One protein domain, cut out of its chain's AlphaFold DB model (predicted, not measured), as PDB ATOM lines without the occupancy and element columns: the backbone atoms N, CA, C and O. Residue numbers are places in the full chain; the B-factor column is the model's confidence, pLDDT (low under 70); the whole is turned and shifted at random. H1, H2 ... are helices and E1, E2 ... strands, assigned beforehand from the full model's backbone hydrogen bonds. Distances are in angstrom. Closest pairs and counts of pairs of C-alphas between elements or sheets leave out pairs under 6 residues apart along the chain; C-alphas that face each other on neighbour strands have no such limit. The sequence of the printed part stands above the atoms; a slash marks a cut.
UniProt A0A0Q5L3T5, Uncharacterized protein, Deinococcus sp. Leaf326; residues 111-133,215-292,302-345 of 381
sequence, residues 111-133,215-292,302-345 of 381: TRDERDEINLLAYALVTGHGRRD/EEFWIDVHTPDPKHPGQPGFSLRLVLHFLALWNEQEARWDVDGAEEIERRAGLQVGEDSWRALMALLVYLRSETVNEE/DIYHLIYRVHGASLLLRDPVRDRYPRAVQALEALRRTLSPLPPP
ATOM      1  N   THR A 111      93.951 149.416  82.253       91.25
ATOM      2  CA  THR A 111      93.075 150.503  81.794       91.25
ATOM      3  C   THR A 111      92.598 151.349  82.979       91.25
ATOM      4  O   THR A 111      92.916 151.068  84.134       91.25
ATOM      5  N   ARG A 112      91.880 152.445  82.714       90.25
ATOM      6  CA  ARG A 112      91.303 153.258  83.793       90.25
ATOM      7  C   ARG A 112      90.298 152.439  84.610       90.25
ATOM      8  O   ARG A 112      90.450 152.373  85.821       90.25
ATOM      9  N   ASP A 113      89.386 151.758  83.928       89.19
ATOM     10  CA  ASP A 113      88.334 150.950  84.551       89.19
ATOM     11  C   ASP A 113      88.931 149.821  85.403       89.19
ATOM     12  O   ASP A 113      88.535 149.630  86.546       89.19
ATOM     13  N   GLU A 114      89.983 149.150  84.915       92.06
ATOM     14  CA  GLU A 114      90.690 148.120  85.689       92.06
ATOM     15  C   GLU A 114      91.351 148.691  86.958       92.06
ATOM     16  O   GLU A 114      91.411 148.025  87.990       92.06
ATOM     17  N   ARG A 115      91.855 149.933  86.916       93.56
ATOM     18  CA  ARG A 115      92.428 150.601  88.102       93.56
ATOM     19  C   ARG A 115      91.352 150.980  89.110       93.56
ATOM     20  O   ARG A 115      91.606 150.872  90.309       93.56
ATOM     21  N   ASP A 116      90.188 151.407  88.630       90.50
ATOM     22  CA  ASP A 116      89.028 151.706  89.468       90.50
ATOM     23  C   ASP A 116      88.498 150.426  90.135       90.50
ATOM     24  O   ASP A 116      88.315 150.410  91.352       90.50
ATOM     25  N   GLU A 117      88.392 149.312  89.403       92.44
ATOM     26  CA  GLU A 117      88.086 147.990  89.973       92.44
ATOM     27  C   GLU A 117      89.091 147.597  91.065       92.44
ATOM     28  O   GLU A 117      88.691 147.203  92.157       92.44
ATOM     29  N   ILE A 118      90.400 147.750  90.825       94.75
ATOM     30  CA  ILE A 118      91.438 147.445  91.828       94.75
ATOM     31  C   ILE A 118      91.296 148.316  93.084       94.75
ATOM     32  O   ILE A 118      91.492 147.834  94.202       94.75
ATOM     33  N   ASN A 119      90.959 149.594  92.919       93.94
ATOM     34  CA  ASN A 119      90.677 150.488  94.037       93.94
ATOM     35  C   ASN A 119      89.448 150.025  94.838       93.94
ATOM     36  O   ASN A 119      89.526 149.953  96.065       93.94
ATOM     37  N   LEU A 120      88.356 149.652  94.161       90.62
ATOM     38  CA  LEU A 120      87.144 149.117  94.790       90.62
ATOM     39  C   LEU A 120      87.407 147.790  95.512       90.62
ATOM     40  O   LEU A 120      86.909 147.582  96.617       90.62
ATOM     41  N   LEU A 121      88.235 146.918  94.935       92.38
ATOM     42  CA  LEU A 121      88.672 145.669  95.561       92.38
ATOM     43  C   LEU A 121      89.437 145.931  96.851       92.38
ATOM     44  O   LEU A 121      89.104 145.382  97.899       92.38
ATOM     45  N   ALA A 122      90.445 146.803  96.795       92.25
ATOM     46  CA  ALA A 122      91.216 147.175  97.974       92.25
ATOM     47  C   ALA A 122      90.324 147.820  99.043       92.25
ATOM     48  O   ALA A 122      90.473 147.516 100.225       92.25
ATOM     49  N   TYR A 123      89.373 148.663  98.637       88.31
ATOM     50  CA  TYR A 123      88.367 149.220  99.532       88.31
ATOM     51  C   TYR A 123      87.547 148.122 100.213       88.31
ATOM     52  O   TYR A 123      87.479 148.107 101.444       88.31
ATOM     53  N   ALA A 124      86.981 147.177  99.456       86.31
ATOM     54  CA  ALA A 124      86.171 146.089 100.000       86.31
ATOM     55  C   ALA A 124      86.965 145.213 100.979       86.31
ATOM     56  O   ALA A 124      86.479 144.921 102.072       86.31
ATOM     57  N   LEU A 125      88.214 144.880 100.635       88.75
ATOM     58  CA  LEU A 125      89.121 144.099 101.478       88.75
ATOM     59  C   LEU A 125      89.540 144.849 102.752       88.75
ATOM     60  O   LEU A 125      89.673 144.245 103.811       88.75
ATOM     61  N   VAL A 126      89.773 146.162 102.690       85.38
ATOM     62  CA  VAL A 126      90.203 146.952 103.860       85.38
ATOM     63  C   VAL A 126      89.037 147.253 104.804       85.38
ATOM     64  O   VAL A 126      89.221 147.255 106.023       85.38
ATOM     65  N   THR A 127      87.852 147.516 104.254       74.81
ATOM     66  CA  THR A 127      86.663 147.932 105.019       74.81
ATOM     67  C   THR A 127      85.733 146.788 105.405       74.81
ATOM     68  O   THR A 127      84.863 146.988 106.248       74.81
ATOM     69  N   GLY A 128      85.919 145.598 104.826       69.06
ATOM     70  CA  GLY A 128      85.131 144.411 105.146       69.06
ATOM     71  C   GLY A 128      83.756 144.372 104.473       69.06
ATOM     72  O   GLY A 128      82.815 143.842 105.063       69.06
ATOM     73  N   HIS A 129      83.616 144.913 103.253       65.44
ATOM     74  CA  HIS A 129      82.400 144.753 102.436       65.44
ATOM     75  C   HIS A 129      82.305 143.307 101.914       65.44
ATOM     76  O   HIS A 129      82.570 143.018 100.749       65.44
ATOM     77  N   GLY A 130      81.964 142.381 102.812       57.22
ATOM     78  CA  GLY A 130      81.870 140.954 102.533       57.22
ATOM     79  C   GLY A 130      80.671 140.291 103.195       57.22
ATOM     80  O   GLY A 130      80.132 140.771 104.198       57.22
ATOM     81  N   ARG A 131      80.215 139.186 102.604       48.00
ATOM     82  CA  ARG A 131      79.131 138.375 103.153       48.00
ATOM     83  C   ARG A 131      79.726 137.493 104.247       48.00
ATOM     84  O   ARG A 131      80.467 136.560 103.967       48.00
ATOM     85  N   ARG A 132      79.423 137.805 105.510       44.72
ATOM     86  CA  ARG A 132      79.717 136.895 106.625       44.72
ATOM     87  C   ARG A 132      78.708 135.758 106.619       44.72
ATOM     88  O   ARG A 132      77.521 135.975 106.370       44.72
ATOM     89  N   ASP A 133      79.220 134.569 106.882       33.31
ATOM     90  CA  ASP A 133      78.523 133.301 106.787       33.31
ATOM     91  C   ASP A 133      77.140 133.334 107.475       33.31
ATOM     92  O   ASP A 133      76.992 133.682 108.651       33.31
ATOM     93  N   GLU A 215      85.002 135.196 103.783       68.75
ATOM     94  CA  GLU A 215      85.177 134.245 102.670       68.75
ATOM     95  C   GLU A 215      84.766 134.835 101.317       68.75
ATOM     96  O   GLU A 215      85.300 134.451 100.280       68.75
ATOM     97  N   GLU A 216      83.826 135.782 101.324       80.12
ATOM     98  CA  GLU A 216      83.237 136.387 100.133       80.12
ATOM     99  C   GLU A 216      83.208 137.913 100.275       80.12
ATOM    100  O   GLU A 216      82.619 138.442 101.221       80.12
ATOM    101  N   PHE A 217      83.799 138.625  99.316       84.50
ATOM    102  CA  PHE A 217      83.740 140.084  99.200       84.50
ATOM    103  C   PHE A 217      82.950 140.485  97.963       84.50
ATOM    104  O   PHE A 217      82.906 139.749  96.979       84.50
ATOM    105  N   TRP A 218      82.355 141.675  97.990       87.25
ATOM    106  CA  TRP A 218      81.669 142.228  96.829       87.25
ATOM    107  C   TRP A 218      82.087 143.672  96.559       87.25
ATOM    108  O   TRP A 218      82.413 144.429  97.472       87.25
ATOM    109  N   ILE A 219      82.061 144.046  95.282       86.06
ATOM    110  CA  ILE A 219      82.234 145.416  94.801       86.06
ATOM    111  C   ILE A 219      81.063 145.773  93.888       86.06
ATOM    112  O   ILE A 219      80.535 144.913  93.184       86.06
ATOM    113  N   ASP A 220      80.669 147.041  93.885       84.25
ATOM    114  CA  ASP A 220      79.657 147.564  92.972       84.25
ATOM    115  C   ASP A 220      80.363 148.399  91.893       84.25
ATOM    116  O   ASP A 220      81.020 149.394  92.195       84.25
ATOM    117  N   VAL A 221      80.263 147.966  90.634       84.62
ATOM    118  CA  VAL A 221      80.835 148.663  89.475       84.62
ATOM    119  C   VAL A 221      79.716 149.388  88.738       84.62
ATOM    120  O   VAL A 221      78.770 148.770  88.245       84.62
ATOM    121  N   HIS A 222      79.816 150.712  88.650       77.94
ATOM    122  CA  HIS A 222      78.852 151.529  87.919       77.94
ATOM    123  C   HIS A 222      79.216 151.576  86.438       77.94
ATOM    124  O   HIS A 222      80.236 152.150  86.063       77.94
ATOM    125  N   THR A 223      78.364 150.998  85.593       68.75
ATOM    126  CA  THR A 223      78.540 151.076  84.140       68.75
ATOM    127  C   THR A 223      77.672 152.215  83.612       68.75
ATOM    128  O   THR A 223      76.464 152.179  83.845       68.75
ATOM    129  N   PRO A 224      78.228 153.230  82.928       65.19
ATOM    130  CA  PRO A 224      77.422 154.307  82.359       65.19
ATOM    131  C   PRO A 224      76.425 153.744  81.334       65.19
ATOM    132  O   PRO A 224      76.784 152.883  80.532       65.19
ATOM    133  N   ASP A 225      75.176 154.223  81.354       62.69
ATOM    134  CA  ASP A 225      74.174 153.813  80.364       62.69
ATOM    135  C   ASP A 225      74.520 154.438  78.999       62.69
ATOM    136  O   ASP A 225      74.473 155.666  78.865       62.69
ATOM    137  N   PRO A 226      74.845 153.632  77.966       58.75
ATOM    138  CA  PRO A 226      75.166 154.157  76.643       58.75
ATOM    139  C   PRO A 226      73.987 154.887  75.985       58.75
ATOM    140  O   PRO A 226      74.207 155.693  75.084       58.75
ATOM    141  N   LYS A 227      72.743 154.626  76.413       68.25
ATOM    142  CA  LYS A 227      71.543 155.287  75.879       68.25
ATOM    143  C   LYS A 227      71.253 156.633  76.549       68.25
ATOM    144  O   LYS A 227      70.602 157.471  75.932       68.25
ATOM    145  N   HIS A 228      71.749 156.858  77.767       62.72
ATOM    146  CA  HIS A 228      71.466 158.061  78.555       62.72
ATOM    147  C   HIS A 228      72.739 158.597  79.234       62.72
ATOM    148  O   HIS A 228      72.903 158.460  80.452       62.72
ATOM    149  N   PRO A 229      73.652 159.237  78.475       58.47
ATOM    150  CA  PRO A 229      74.844 159.849  79.051       58.47
ATOM    151  C   PRO A 229      74.445 160.915  80.087       58.47
ATOM    152  O   PRO A 229      73.797 161.902  79.755       58.47
ATOM    153  N   GLY A 230      74.819 160.699  81.353       56.53
ATOM    154  CA  GLY A 230      74.527 161.601  82.478       56.53
ATOM    155  C   GLY A 230      73.523 161.069  83.506       56.53
ATOM    156  O   GLY A 230      73.408 161.656  84.580       56.53
ATOM    157  N   GLN A 231      72.837 159.955  83.234       60.94
ATOM    158  CA  GLN A 231      72.081 159.231  84.263       60.94
ATOM    159  C   GLN A 231      72.994 158.242  85.006       60.94
ATOM    160  O   GLN A 231      73.942 157.724  84.402       60.94
ATOM    161  N   PRO A 232      72.751 157.964  86.304       52.88
ATOM    162  CA  PRO A 232      73.435 156.876  86.989       52.88
ATOM    163  C   PRO A 232      73.087 155.582  86.254       52.88
ATOM    164  O   PRO A 232      71.932 155.161  86.236       52.88
ATOM    165  N   GLY A 233      74.073 155.001  85.572       61.12
ATOM    166  CA  GLY A 233      73.874 153.757  84.844       61.12
ATOM    167  C   GLY A 233      73.644 152.571  85.785       61.12
ATOM    168  O   GLY A 233      73.495 152.725  87.001       61.12
ATOM    169  N   PHE A 234      73.590 151.360  85.239       67.50
ATOM    170  CA  PHE A 234      73.333 150.177  86.057       67.50
ATOM    171  C   PHE A 234      74.546 149.842  86.941       67.50
ATOM    172  O   PHE A 234      75.702 149.927  86.519       67.50
ATOM    173  N   SER A 235      74.272 149.463  88.190       76.06
ATOM    174  CA  SER A 235      75.282 148.970  89.126       76.06
ATOM    175  C   SER A 235      75.393 147.458  88.984       76.06
ATOM    176  O   SER A 235      74.430 146.740  89.258       76.06
ATOM    177  N   LEU A 236      76.554 146.972  88.556       81.12
ATOM    178  CA  LEU A 236      76.859 145.548  88.506       81.12
ATOM    179  C   LEU A 236      77.595 145.155  89.785       81.12
ATOM    180  O   LEU A 236      78.705 145.623  90.035       81.12
ATOM    181  N   ARG A 237      76.987 144.271  90.580       85.00
ATOM    182  CA  ARG A 237      77.656 143.691  91.744       85.00
ATOM    183  C   ARG A 237      78.551 142.541  91.305       85.00
ATOM    184  O   ARG A 237      78.063 141.545  90.769       85.00
ATOM    185  N   LEU A 238      79.843 142.672  91.565       88.94
ATOM    186  CA  LEU A 238      80.837 141.628  91.356       88.94
ATOM    187  C   LEU A 238      81.255 141.049  92.704       88.94
ATOM    188  O   LEU A 238      81.349 141.770  93.695       88.94
ATOM    189  N   VAL A 239      81.500 139.748  92.733       89.94
ATOM    190  CA  VAL A 239      81.838 138.978  93.930       89.94
ATOM    191  C   VAL A 239      83.172 138.281  93.721       89.94
ATOM    192  O   VAL A 239      83.483 137.852  92.608       89.94
ATOM    193  N   LEU A 240      83.946 138.163  94.795       89.81
ATOM    194  CA  LEU A 240      85.185 137.398  94.845       89.81
ATOM    195  C   LEU A 240      85.253 136.575  96.130       89.81
ATOM    196  O   LEU A 240      84.700 136.970  97.157       89.81
ATOM    197  N   HIS A 241      86.014 135.485  96.079       86.31
ATOM    198  CA  HIS A 241      86.351 134.688  97.252       86.31
ATOM    199  C   HIS A 241      87.807 134.925  97.635       86.31
ATOM    200  O   HIS A 241      88.689 134.858  96.778       86.31
ATOM    201  N   PHE A 242      88.058 135.245  98.902       87.69
ATOM    202  CA  PHE A 242      89.406 135.525  99.390       87.69
ATOM    203  C   PHE A 242      89.479 135.313 100.895       87.69
ATOM    204  O   PHE A 242      88.963 136.126 101.644       87.69
ATOM    205  N   LEU A 243      90.154 134.262 101.348       84.00
ATOM    206  CA  LEU A 243      90.296 133.966 102.770       84.00
ATOM    207  C   LEU A 243      91.770 134.072 103.167       84.00
ATOM    208  O   LEU A 243      92.625 133.420 102.572       84.00
ATOM    209  N   ALA A 244      92.081 134.888 104.175       83.25
ATOM    210  CA  ALA A 244      93.443 135.007 104.697       83.25
ATOM    211  C   ALA A 244      93.554 134.373 106.085       83.25
ATOM    212  O   ALA A 244      92.815 134.729 106.999       83.25
ATOM    213  N   LEU A 245      94.497 133.458 106.269       77.69
ATOM    214  CA  LEU A 245      94.724 132.740 107.518       77.69
ATOM    215  C   LEU A 245      96.014 133.239 108.172       77.69
ATOM    216  O   LEU A 245      97.027 133.436 107.503       77.69
ATOM    217  N   TRP A 246      95.987 133.463 109.484       78.44
ATOM    218  CA  TRP A 246      97.205 133.758 110.235       78.44
ATOM    219  C   TRP A 246      97.871 132.448 110.644       78.44
ATOM    220  O   TRP A 246      97.299 131.660 111.396       78.44
ATOM    221  N   ASN A 247      99.081 132.227 110.152       75.31
ATOM    222  CA  ASN A 247      99.914 131.095 110.501       75.31
ATOM    223  C   ASN A 247     100.754 131.454 111.730       75.31
ATOM    224  O   ASN A 247     101.701 132.241 111.654       75.31
ATOM    225  N   GLU A 248     100.384 130.881 112.876       73.75
ATOM    226  CA  GLU A 248     101.039 131.147 114.161       73.75
ATOM    227  C   GLU A 248     102.491 130.655 114.208       73.75
ATOM    228  O   GLU A 248     103.320 131.286 114.859       73.75
ATOM    229  N   GLN A 249     102.820 129.567 113.501       71.50
ATOM    230  CA  GLN A 249     104.164 128.976 113.520       71.50
ATOM    231  C   GLN A 249     105.184 129.875 112.823       71.50
ATOM    232  O   GLN A 249     106.308 130.039 113.294       71.50
ATOM    233  N   GLU A 250     104.782 130.470 111.704       76.00
ATOM    234  CA  GLU A 250     105.638 131.339 110.894       76.00
ATOM    235  C   GLU A 250     105.389 132.830 111.157       76.00
ATOM    236  O   GLU A 250     106.039 133.678 110.544       76.00
ATOM    237  N   ALA A 251     104.456 133.148 112.063       76.56
ATOM    238  CA  ALA A 251     104.011 134.497 112.397       76.56
ATOM    239  C   ALA A 251     103.722 135.351 111.147       76.56
ATOM    240  O   ALA A 251     104.196 136.487 111.022       76.56
ATOM    241  N   ARG A 252     102.964 134.790 110.194       79.62
ATOM    242  CA  ARG A 252     102.637 135.454 108.923       79.62
ATOM    243  C   ARG A 252     101.213 135.179 108.451       79.62
ATOM    244  O   ARG A 252     100.565 134.244 108.903       79.62
ATOM    245  N   TRP A 253     100.744 135.998 107.512       81.75
ATOM    246  CA  TRP A 253      99.490 135.757 106.799       81.75
ATOM    247  C   TRP A 253      99.727 134.890 105.567       81.75
ATOM    248  O   TRP A 253     100.539 135.254 104.712       81.75
ATOM    249  N   ASP A 254      98.942 133.826 105.459       81.75
ATOM    250  CA  ASP A 254      98.827 132.976 104.281       81.75
ATOM    251  C   ASP A 254      97.431 133.168 103.657       81.75
ATOM    252  O   ASP A 254      96.481 133.573 104.329       81.75
ATOM    253  N   VAL A 255      97.302 132.937 102.350       86.50
ATOM    254  CA  VAL A 255      96.024 133.054 101.629       86.50
ATOM    255  C   VAL A 255      95.532 131.652 101.306       86.50
ATOM    256  O   VAL A 255      96.204 130.913 100.584       86.50
ATOM    257  N   ASP A 256      94.369 131.294 101.837       84.75
ATOM    258  CA  ASP A 256      93.732 130.018 101.539       84.75
ATOM    259  C   ASP A 256      93.200 130.011 100.100       84.75
ATOM    260  O   ASP A 256      92.698 131.017  99.593       84.75
ATOM    261  N   GLY A 257      93.379 128.888  99.405       85.69
ATOM    262  CA  GLY A 257      93.005 128.761  97.994       85.69
ATOM    263  C   GLY A 257      93.819 129.628  97.016       85.69
ATOM    264  O   GLY A 257      93.399 129.795  95.871       85.69
ATOM    265  N   ALA A 258      94.987 130.160  97.404       90.94
ATOM    266  CA  ALA A 258      95.816 131.011  96.537       90.94
ATOM    267  C   ALA A 258      96.095 130.389  95.151       90.94
ATOM    268  O   ALA A 258      95.948 131.055  94.125       90.94
ATOM    269  N   GLU A 259      96.430 129.096  95.097       91.31
ATOM    270  CA  GLU A 259      96.664 128.378  93.836       91.31
ATOM    271  C   GLU A 259      95.406 128.265  92.962       91.31
ATOM    272  O   GLU A 259      95.492 128.274  91.730       91.31
ATOM    273  N   GLU A 260      94.226 128.154  93.574       90.12
ATOM    274  CA  GLU A 260      92.955 128.123  92.853       90.12
ATOM    275  C   GLU A 260      92.637 129.495  92.253       90.12
ATOM    276  O   GLU A 260      92.255 129.578  91.082       90.12
ATOM    277  N   ILE A 261      92.865 130.570  93.013       93.50
ATOM    278  CA  ILE A 261      92.710 131.950  92.537       93.50
ATOM    279  C   ILE A 261      93.630 132.191  91.335       93.50
ATOM    280  O   ILE A 261      93.168 132.656  90.293       93.50
ATOM    281  N   GLU A 262      94.908 131.815  91.431       94.19
ATOM    282  CA  GLU A 262      95.873 131.939  90.330       94.19
ATOM    283  C   GLU A 262      95.441 131.158  89.084       94.19
ATOM    284  O   GLU A 262      95.524 131.662  87.956       94.19
ATOM    285  N   ARG A 263      94.924 129.940  89.278       92.00
ATOM    286  CA  ARG A 263      94.415 129.091  88.195       92.00
ATOM    287  C   ARG A 263      93.204 129.716  87.508       92.00
ATOM    288  O   ARG A 263      93.188 129.785  86.281       92.00
ATOM    289  N   ARG A 264      92.221 130.198  88.276       91.56
ATOM    290  CA  ARG A 264      91.017 130.874  87.757       91.56
ATOM    291  C   ARG A 264      91.360 132.187  87.057       91.56
ATOM    292  O   ARG A 264      90.793 132.483  86.010       91.56
ATOM    293  N   ALA A 265      92.314 132.941  87.596       91.94
ATOM    294  CA  ALA A 265      92.798 134.186  87.007       91.94
ATOM    295  C   ALA A 265      93.639 133.973  85.733       91.94
ATOM    296  O   ALA A 265      93.838 134.913  84.953       91.94
ATOM    297  N   GLY A 266      94.178 132.763  85.536       89.06
ATOM    298  CA  GLY A 266      95.176 132.471  84.508       89.06
ATOM    299  C   GLY A 266      96.518 133.167  84.764       89.06
ATOM    300  O   GLY A 266      97.286 133.381  83.826       89.06
ATOM    301  N   LEU A 267      96.811 133.540  86.013       89.94
ATOM    302  CA  LEU A 267      97.962 134.357  86.391       89.94
ATOM    303  C   LEU A 267      98.682 133.740  87.594       89.94
ATOM    304  O   LEU A 267      98.123 133.686  88.681       89.94
ATOM    305  N   GLN A 268      99.938 133.330  87.408       90.94
ATOM    306  CA  GLN A 268     100.763 132.751  88.474       90.94
ATOM    307  C   GLN A 268     101.593 133.834  89.163       90.94
ATOM    308  O   GLN A 268     102.646 134.224  88.653       90.94
ATOM    309  N   VAL A 269     101.117 134.352  90.297       90.75
ATOM    310  CA  VAL A 269     101.774 135.459  91.019       90.75
ATOM    311  C   VAL A 269     102.740 134.973  92.097       90.75
ATOM    312  O   VAL A 269     103.727 135.663  92.390       90.75
ATOM    313  N   GLY A 270     102.497 133.781  92.642       91.38
ATOM    314  CA  GLY A 270     103.288 133.120  93.667       91.38
ATOM    315  C   GLY A 270     103.085 133.687  95.073       91.38
ATOM    316  O   GLY A 270     102.638 134.818  95.270       91.38
ATOM    317  N   GLU A 271     103.504 132.901  96.063       91.38
ATOM    318  CA  GLU A 271     103.296 133.155  97.495       91.38
ATOM    319  C   GLU A 271     103.790 134.535  97.965       91.38
ATOM    320  O   GLU A 271     103.096 135.242  98.691       91.38
ATOM    321  N   ASP A 272     104.955 134.982  97.485       90.62
ATOM    322  CA  ASP A 272     105.509 136.302  97.810       90.62
ATOM    323  C   ASP A 272     104.559 137.464  97.474       90.62
ATOM    324  O   ASP A 272     104.570 138.494  98.153       90.62
ATOM    325  N   SER A 273     103.767 137.331  96.410       92.88
ATOM    326  CA  SER A 273     102.817 138.362  95.983       92.88
ATOM    327  C   SER A 273     101.600 138.401  96.903       92.88
ATOM    328  O   SER A 273     101.150 139.490  97.261       92.88
ATOM    329  N   TRP A 274     101.131 137.236  97.358       94.38
ATOM    330  CA  TRP A 274     100.066 137.110  98.355       94.38
ATOM    331  C   TRP A 274     100.495 137.654  99.718       94.38
ATOM    332  O   TRP A 274      99.791 138.474 100.306       94.38
ATOM    333  N   ARG A 275     101.706 137.317 100.175       91.31
ATOM    334  CA  ARG A 275     102.279 137.892 101.404       91.31
ATOM    335  C   ARG A 275     102.412 139.414 101.306       91.31
ATOM    336  O   ARG A 275     102.061 140.132 102.243       91.31
ATOM    337  N   ALA A 276     102.875 139.926 100.162       92.12
ATOM    338  CA  ALA A 276     102.961 141.366  99.922       92.12
ATOM    339  C   ALA A 276     101.580 142.042  99.923       92.12
ATOM    340  O   ALA A 276     101.460 143.160 100.427       92.12
ATOM    341  N   LEU A 277     100.546 141.375  99.396       94.88
ATOM    342  CA  LEU A 277      99.165 141.850  99.463       94.88
ATOM    343  C   LEU A 277      98.677 141.941 100.908       94.88
ATOM    344  O   LEU A 277      98.179 142.989 101.306       94.88
ATOM    345  N   MET A 278      98.878 140.903 101.717       92.06
ATOM    346  CA  MET A 278      98.462 140.924 103.122       92.06
ATOM    347  C   MET A 278      99.160 142.030 103.915       92.06
ATOM    348  O   MET A 278      98.508 142.779 104.646       92.06
ATOM    349  N   ALA A 279     100.466 142.210 103.704       90.31
ATOM    350  CA  ALA A 279     101.210 143.316 104.301       90.31
ATOM    351  C   ALA A 279     100.659 144.689 103.866       90.31
ATOM    352  O   ALA A 279     100.539 145.598 104.693       90.31
ATOM    353  N   LEU A 280     100.281 144.836 102.589       92.25
ATOM    354  CA  LEU A 280      99.643 146.046 102.076       92.25
ATOM    355  C   LEU A 280      98.264 146.282 102.716       92.25
ATOM    356  O   LEU A 280      97.978 147.405 103.117       92.25
ATOM    357  N   LEU A 281      97.419 145.259 102.847       90.88
ATOM    358  CA  LEU A 281      96.077 145.393 103.430       90.88
ATOM    359  C   LEU A 281      96.132 145.805 104.908       90.88
ATOM    360  O   LEU A 281      95.382 146.688 105.329       90.88
ATOM    361  N   VAL A 282      97.058 145.232 105.684       86.44
ATOM    362  CA  VAL A 282      97.308 145.637 107.080       86.44
ATOM    363  C   VAL A 282      97.784 147.092 107.146       86.44
ATOM    364  O   VAL A 282      97.279 147.875 107.956       86.44
ATOM    365  N   TYR A 283      98.705 147.485 106.258       87.31
ATOM    366  CA  TYR A 283      99.170 148.869 106.145       87.31
ATOM    367  C   TYR A 283      98.019 149.834 105.834       87.31
ATOM    368  O   TYR A 283      97.825 150.804 106.569       87.31
ATOM    369  N   LEU A 284      97.225 149.556 104.796       87.06
ATOM    370  CA  LEU A 284      96.115 150.408 104.366       87.06
ATOM    371  C   LEU A 284      95.041 150.528 105.445       87.06
ATOM    372  O   LEU A 284      94.568 151.630 105.705       87.06
ATOM    373  N   ARG A 285      94.715 149.433 106.141       80.19
ATOM    374  CA  ARG A 285      93.802 149.480 107.289       80.19
ATOM    375  C   ARG A 285      94.330 150.383 108.397       80.19
ATOM    376  O   ARG A 285      93.569 151.132 108.999       80.19
ATOM    377  N   SER A 286      95.633 150.346 108.668       77.50
ATOM    378  CA  SER A 286      96.227 151.266 109.637       77.50
ATOM    379  C   SER A 286      96.154 152.728 109.172       77.50
ATOM    380  O   SER A 286      96.049 153.618 110.010       77.50
ATOM    381  N   GLU A 287      96.186 153.007 107.865       77.44
ATOM    382  CA  GLU A 287      95.993 154.367 107.346       77.44
ATOM    383  C   GLU A 287      94.537 154.834 107.460       77.44
ATOM    384  O   GLU A 287      94.315 156.002 107.768       77.44
ATOM    385  N   THR A 288      93.560 153.947 107.247       73.69
ATOM    386  CA  THR A 288      92.130 154.299 107.263       73.69
ATOM    387  C   THR A 288      91.526 154.344 108.667       73.69
ATOM    388  O   THR A 288      90.685 155.195 108.930       73.69
ATOM    389  N   VAL A 289      91.953 153.466 109.583       66.50
ATOM    390  CA  VAL A 289      91.403 153.368 110.953       66.50
ATOM    391  C   VAL A 289      92.006 154.408 111.904       66.50
ATOM    392  O   VAL A 289      91.357 154.812 112.864       66.50
ATOM    393  N   ASN A 290      93.234 154.878 111.664       58.16
ATOM    394  CA  ASN A 290      93.899 155.864 112.528       58.16
ATOM    395  C   ASN A 290      93.398 157.308 112.290       58.16
ATOM    396  O   ASN A 290      94.210 158.228 112.173       58.16
ATOM    397  N   GLU A 291      92.081 157.530 112.271       51.62
ATOM    398  CA  GLU A 291      91.483 158.877 112.305       51.62
ATOM    399  C   GLU A 291      91.828 159.635 113.609       51.62
ATOM    400  O   GLU A 291      91.784 160.861 113.647       51.62
ATOM    401  N   GLU A 292      92.261 158.930 114.663       45.88
ATOM    402  CA  GLU A 292      92.489 159.481 116.009       45.88
ATOM    403  C   GLU A 292      93.940 159.897 116.325       45.88
ATOM    404  O   GLU A 292      94.243 160.253 117.464       45.88
ATOM    405  N   ASP A 302      92.057 159.222 100.649       81.50
ATOM    406  CA  ASP A 302      90.758 158.946 100.056       81.50
ATOM    407  C   ASP A 302      90.525 157.432 100.050       81.50
ATOM    408  O   ASP A 302      91.296 156.655  99.480       81.50
ATOM    409  N   ILE A 303      89.452 157.036 100.725       80.38
ATOM    410  CA  ILE A 303      89.067 155.652 100.969       80.38
ATOM    411  C   ILE A 303      88.728 154.927  99.653       80.38
ATOM    412  O   ILE A 303      88.887 153.710  99.579       80.38
ATOM    413  N   TYR A 304      88.336 155.653  98.602       81.31
ATOM    414  CA  TYR A 304      88.070 155.082  97.277       81.31
ATOM    415  C   TYR A 304      89.310 155.022  96.373       81.31
ATOM    416  O   TYR A 304      89.273 154.385  95.329       81.31
ATOM    417  N   HIS A 305      90.430 155.636  96.767       88.50
ATOM    418  CA  HIS A 305      91.656 155.721  95.964       88.50
ATOM    419  C   HIS A 305      92.871 155.161  96.723       88.50
ATOM    420  O   HIS A 305      93.952 155.759  96.765       88.50
ATOM    421  N   LEU A 306      92.693 153.991  97.349       90.62
ATOM    422  CA  LEU A 306      93.697 153.363  98.218       90.62
ATOM    423  C   LEU A 306      94.939 152.866  97.471       90.62
ATOM    424  O   LEU A 306      96.021 152.860  98.065       90.62
ATOM    425  N   ILE A 307      94.807 152.468  96.204       94.75
ATOM    426  CA  ILE A 307      95.892 151.906  95.383       94.75
ATOM    427  C   ILE A 307      96.342 152.915  94.328       94.75
ATOM    428  O   ILE A 307      97.522 153.279  94.275       94.75
ATOM    429  N   TYR A 308      95.402 153.405  93.522       93.38
ATOM    430  CA  TYR A 308      95.636 154.415  92.497       93.38
ATOM    431  C   TYR A 308      95.006 155.744  92.905       93.38
ATOM    432  O   TYR A 308      93.823 155.791  93.227       93.38
ATOM    433  N   ARG A 309      95.782 156.832  92.845       92.81
ATOM    434  CA  ARG A 309      95.312 158.202  93.082       92.81
ATOM    435  C   ARG A 309      94.941 158.899  91.777       92.81
ATOM    436  O   ARG A 309      95.609 158.702  90.759       92.81
ATOM    437  N   VAL A 310      93.951 159.782  91.831       89.75
ATOM    438  CA  VAL A 310      93.617 160.673  90.714       89.75
ATOM    439  C   VAL A 310      94.726 161.710  90.525       89.75
ATOM    440  O   VAL A 310      95.132 162.388  91.469       89.75
ATOM    441  N   HIS A 311      95.232 161.833  89.300       89.88
ATOM    442  CA  HIS A 311      96.168 162.872  88.888       89.88
ATOM    443  C   HIS A 311      95.797 163.377  87.487       89.88
ATOM    444  O   HIS A 311      96.082 162.737  86.468       89.88
ATOM    445  N   GLY A 312      95.114 164.525  87.446       87.25
ATOM    446  CA  GLY A 312      94.523 165.061  86.219       87.25
ATOM    447  C   GLY A 312      93.495 164.089  85.635       87.25
ATOM    448  O   GLY A 312      92.590 163.645  86.332       87.25
ATOM    449  N   ALA A 313      93.666 163.723  84.363       83.56
ATOM    450  CA  ALA A 313      92.805 162.765  83.664       83.56
ATOM    451  C   ALA A 313      93.214 161.286  83.858       83.56
ATOM    452  O   ALA A 313      92.645 160.403  83.217       83.56
ATOM    453  N   SER A 314      94.218 161.001  84.694       86.44
ATOM    454  CA  SER A 314      94.812 159.666  84.828       86.44
ATOM    455  C   SER A 314      94.849 159.175  86.276       86.44
ATOM    456  O   SER A 314      94.950 159.965  87.211       86.44
ATOM    457  N   LEU A 315      94.803 157.855  86.459       89.19
ATOM    458  CA  LEU A 315      94.963 157.199  87.758       89.19
ATOM    459  C   LEU A 315      96.402 156.711  87.912       89.19
ATOM    460  O   LEU A 315      96.838 155.849  87.155       89.19
ATOM    461  N   LEU A 316      97.158 157.238  88.867       91.69
ATOM    462  CA  LEU A 316      98.558 156.862  89.087       91.69
ATOM    463  C   LEU A 316      98.705 156.014  90.346       91.69
ATOM    464  O   LEU A 316      98.082 156.300  91.363       91.69
ATOM    465  N   LEU A 317      99.559 154.991  90.294       91.38
ATOM    466  CA  LEU A 317      99.842 154.150  91.456       91.38
ATOM    467  C   LEU A 317     100.443 155.005  92.581       91.38
ATOM    468  O   LEU A 317     101.359 155.794  92.333       91.38
ATOM    469  N   ARG A 318      99.929 154.865  93.806       92.12
ATOM    470  CA  ARG A 318     100.444 155.600  94.969       92.12
ATOM    471  C   ARG A 318     101.893 155.212  95.259       92.12
ATOM    472  O   ARG A 318     102.266 154.045  95.148       92.12
ATOM    473  N   ASP A 319     102.682 156.189  95.699       89.19
ATOM    474  CA  ASP A 319     104.119 156.016  95.945       89.19
ATOM    475  C   ASP A 319     104.421 154.878  96.953       89.19
ATOM    476  O   ASP A 319     105.224 154.007  96.620       89.19
ATOM    477  N   PRO A 320     103.719 154.740  98.105       87.56
ATOM    478  CA  PRO A 320     103.944 153.614  99.018       87.56
ATOM    479  C   PRO A 320     103.685 152.247  98.379       87.56
ATOM    480  O   PRO A 320     104.419 151.297  98.642       87.56
ATOM    481  N   VAL A 321     102.666 152.142  97.519       90.44
ATOM    482  CA  VAL A 321     102.334 150.884  96.838       90.44
ATOM    483  C   VAL A 321     103.379 150.573  95.772       90.44
ATOM    484  O   VAL A 321     103.888 149.457  95.726       90.44
ATOM    485  N   ARG A 322     103.749 151.567  94.957       89.69
ATOM    486  CA  ARG A 322     104.762 151.429  93.905       89.69
ATOM    487  C   ARG A 322     106.121 151.017  94.466       89.69
ATOM    488  O   ARG A 322     106.770 150.142  93.897       89.69
ATOM    489  N   ASP A 323     106.538 151.650  95.558       87.25
ATOM    490  CA  ASP A 323     107.918 151.563  96.027       87.25
ATOM    491  C   ASP A 323     108.106 150.429  97.052       87.25
ATOM    492  O   ASP A 323     109.147 149.773  97.045       87.25
ATOM    493  N   ARG A 324     107.104 150.147  97.905       88.31
ATOM    494  CA  ARG A 324     107.199 149.114  98.962       88.31
ATOM    495  C   ARG A 324     106.437 147.831  98.656       88.31
ATOM    496  O   ARG A 324     106.879 146.762  99.064       88.31
ATOM    497  N   TYR A 325     105.316 147.920  97.940       91.81
ATOM    498  CA  TYR A 325     104.421 146.783  97.695       91.81
ATOM    499  C   TYR A 325     104.155 146.508  96.201       91.81
ATOM    500  O   TYR A 325     103.018 146.208  95.833       91.81
ATOM    501  N   PRO A 326     105.165 146.536  95.304       88.31
ATOM    502  CA  PRO A 326     104.925 146.356  93.868       88.31
ATOM    503  C   PRO A 326     104.362 144.968  93.521       88.31
ATOM    504  O   PRO A 326     103.665 144.810  92.521       88.31
ATOM    505  N   ARG A 327     104.637 143.956  94.357       90.25
ATOM    506  CA  ARG A 327     104.138 142.582  94.183       90.25
ATOM    507  C   ARG A 327     102.672 142.420  94.577       90.25
ATOM    508  O   ARG A 327     101.970 141.619  93.971       90.25
ATOM    509  N   ALA A 328     102.182 143.231  95.514       93.44
ATOM    510  CA  ALA A 328     100.778 143.210  95.917       93.44
ATOM    511  C   ALA A 328      99.840 143.551  94.748       93.44
ATOM    512  O   ALA A 328      98.748 143.005  94.651       93.44
ATOM    513  N   VAL A 329     100.290 144.406  93.821       93.00
ATOM    514  CA  VAL A 329      99.519 144.781  92.622       93.00
ATOM    515  C   VAL A 329      99.248 143.570  91.721       93.00
ATOM    516  O   VAL A 329      98.199 143.503  91.094       93.00
ATOM    517  N   GLN A 330     100.154 142.589  91.683       91.75
ATOM    518  CA  GLN A 330      99.953 141.362  90.904       91.75
ATOM    519  C   GLN A 330      98.876 140.482  91.530       91.75
ATOM    520  O   GLN A 330      97.998 140.003  90.823       91.75
ATOM    521  N   ALA A 331      98.920 140.307  92.852       95.19
ATOM    522  CA  ALA A 331      97.897 139.573  93.586       95.19
ATOM    523  C   ALA A 331      96.519 140.253  93.474       95.19
ATOM    524  O   ALA A 331      95.520 139.574  93.265       95.19
ATOM    525  N   LEU A 332      96.462 141.592  93.509       95.56
ATOM    526  CA  LEU A 332      95.224 142.339  93.246       95.56
ATOM    527  C   LEU A 332      94.695 142.108  91.827       95.56
ATOM    528  O   LEU A 332      93.494 141.932  91.653       95.56
ATOM    529  N   GLU A 333      95.568 142.068  90.818       94.62
ATOM    530  CA  GLU A 333      95.162 141.753  89.442       94.62
ATOM    531  C   GLU A 333      94.677 140.301  89.304       94.62
ATOM    532  O   GLU A 333      93.710 140.045  88.585       94.62
ATOM    533  N   ALA A 334      95.297 139.355  90.016       95.00
ATOM    534  CA  ALA A 334      94.811 137.979  90.081       95.00
ATOM    535  C   ALA A 334      93.395 137.932  90.678       95.00
ATOM    536  O   ALA A 334      92.498 137.360  90.064       95.00
ATOM    537  N   LEU A 335      93.158 138.614  91.805       95.12
ATOM    538  CA  LEU A 335      91.828 138.706  92.417       95.12
ATOM    539  C   LEU A 335      90.805 139.359  91.489       95.12
ATOM    540  O   LEU A 335      89.712 138.823  91.314       95.12
ATOM    541  N   ARG A 336      91.163 140.468  90.834       95.56
ATOM    542  CA  ARG A 336      90.290 141.164  89.879       95.56
ATOM    543  C   ARG A 336      89.803 140.236  88.772       95.56
ATOM    544  O   ARG A 336      88.625 140.226  88.444       95.56
ATOM    545  N   ARG A 337      90.686 139.392  88.241       93.19
ATOM    546  CA  ARG A 337      90.343 138.421  87.190       93.19
ATOM    547  C   ARG A 337      89.439 137.285  87.662       93.19
ATOM    548  O   ARG A 337      88.862 136.600  86.825       93.19
ATOM    549  N   THR A 338      89.308 137.084  88.972       94.19
ATOM    550  CA  THR A 338      88.368 136.111  89.549       94.19
ATOM    551  C   THR A 338      86.999 136.694  89.877       94.19
ATOM    552  O   THR A 338      86.121 135.937  90.294       94.19
ATOM    553  N   LEU A 339      86.800 138.001  89.664       92.88
ATOM    554  CA  LEU A 339      85.514 138.646  89.883       92.88
ATOM    555  C   LEU A 339      84.430 137.999  89.026       92.88
ATOM    556  O   LEU A 339      84.544 137.902  87.805       92.88
ATOM    557  N   SER A 340      83.353 137.587  89.683       90.75
ATOM    558  CA  SER A 340      82.178 137.016  89.035       90.75
ATOM    559  C   SER A 340      80.953 137.879  89.310       90.75
ATOM    560  O   SER A 340      80.772 138.304  90.453       90.75
ATOM    561  N   PRO A 341      80.094 138.143  88.314       86.88
ATOM    562  CA  PRO A 341      78.848 138.853  88.555       86.88
ATOM    563  C   PRO A 341      77.976 138.048  89.515       86.88
ATOM    564  O   PRO A 341      77.773 136.849  89.315       86.88
ATOM    565  N   LEU A 342      77.450 138.706  90.552       78.94
ATOM    566  CA  LEU A 342      76.431 138.091  91.390       78.94
ATOM    567  C   LEU A 342      75.188 137.907  90.511       78.94
ATOM    568  O   LEU A 342      74.683 138.909  89.989       78.94
ATOM    569  N   PRO A 343      74.689 136.672  90.307       66.94
ATOM    570  CA  PRO A 343      73.461 136.490  89.558       66.94
ATOM    571  C   PRO A 343      72.358 137.314  90.233       66.94
ATOM    572  O   PRO A 343      72.321 137.379  91.470       66.94
ATOM    573  N   PRO A 344      71.472 137.967  89.455       62.19
ATOM    574  CA  PRO A 344      70.330 138.639  90.047       62.19
ATOM    575  C   PRO A 344      69.599 137.626  90.935       62.19
ATOM    576  O   PRO A 344      69.554 136.439  90.580       62.19
ATOM    577  N   PRO A 345      69.056 138.048  92.096       55.50
ATOM    578  CA  PRO A 345      68.226 137.147  92.877       55.50
ATOM    579  C   PRO A 345      67.190 136.553  91.921       55.50
ATOM    580  O   PRO A 345      66.690 137.304  91.070       55.50
TER     581      PRO A 345
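What this domain is: This is residues 111 to 133, 215 to 292 and 302 to 345 of the 381 residues of an uncharacterized protein of Deinococcus sp. Leaf326 (UniProt A0A0Q5L3T5). Three crossed helices, H1, H3 and H5, make the core, and two strand hairpins joined end to end, E1 with E2 and E3 with E4, form a long ribbon past it, E1 packing on H1 and E4 on H3. The ribbon makes the longest axis, and residues 226 to 231 stick out at one end; the small hairpin of E5 and E6 packs on H1, H2 packs on H5, and the short H4 is near H3. The printed part has 145 residues, with five named helices and six named strands in the order H1 E1 E2 E3 E4 H2 H3 E5 E6 H4 H5; the class is mixed, and the three sheets are antiparallel pairs. It is compact, with a radius of gyration of the C-alphas of 15.8 A, yet elongated, spanning 56 by 36 by 33 A.

How they stand to each other: H1, residues 112 to 127, comes closest to E1, residues 216 to 223, at the C-alphas of Leu 120 and Ile 219, 6.1 A apart. E1 forms a hairpin with E2, residues 234 to 241, where N 219 and O 238 are 2.9 A apart. E2 runs on into E3, residues 243 to 247, at 31 degrees. E3 forms a hairpin with E4, residues 252 to 256, with N 245 and O 254 at 2.8 A. H2, residues 258 to 265, touches H5, residues 328 to 337, the same way at a steep tilt of 54 degrees, closest at C-alphas 265 and 337, 4.9 A. H3, residues 271 to 289, touches H5 with residues 273 to 280 alone, about perpendicular at 83 degrees; C-alphas 277 and 328, the closest, are 4.1 A apart. H1 touches H5 with residues 117 to 122 alone, about perpendicular at 76 degrees, closest at C-alphas 118 and 332, 6.5 A. E5, residues 308 to 311, forms a hairpin with E6, residues 314 to 317, with N 309 and O 316 at 2.8 A. H4, residues 319 to 324, is close to H3 but not clearly touching, closest at C-alphas 280 and 321, 7.6 A. In the five helices every O i to N i+4 pair is within hydrogen-bond range.

Where its parts are: H1 begins at C-alpha 112 (91.303, 153.258, 83.793) and is 22.4 A long. E1 measures 22.2 A, E2 23.1 A and H3 27.0 A. H5 ends at C-alpha 337 (90.343, 138.421, 87.190).

The domain as a whole: The C-alphas of Lys 227 and Gln 249, the two farthest apart, are 56.3 A from each other. Residues 134 to 214 and 293 to 301 are not printed; the C-alpha gaps are 7.9 A and 16.1 A. Of the links that are printed whole, none is long. Mean pLDDT of the printed part is 82.7, with 26 residues under 70, among them 223 to 234.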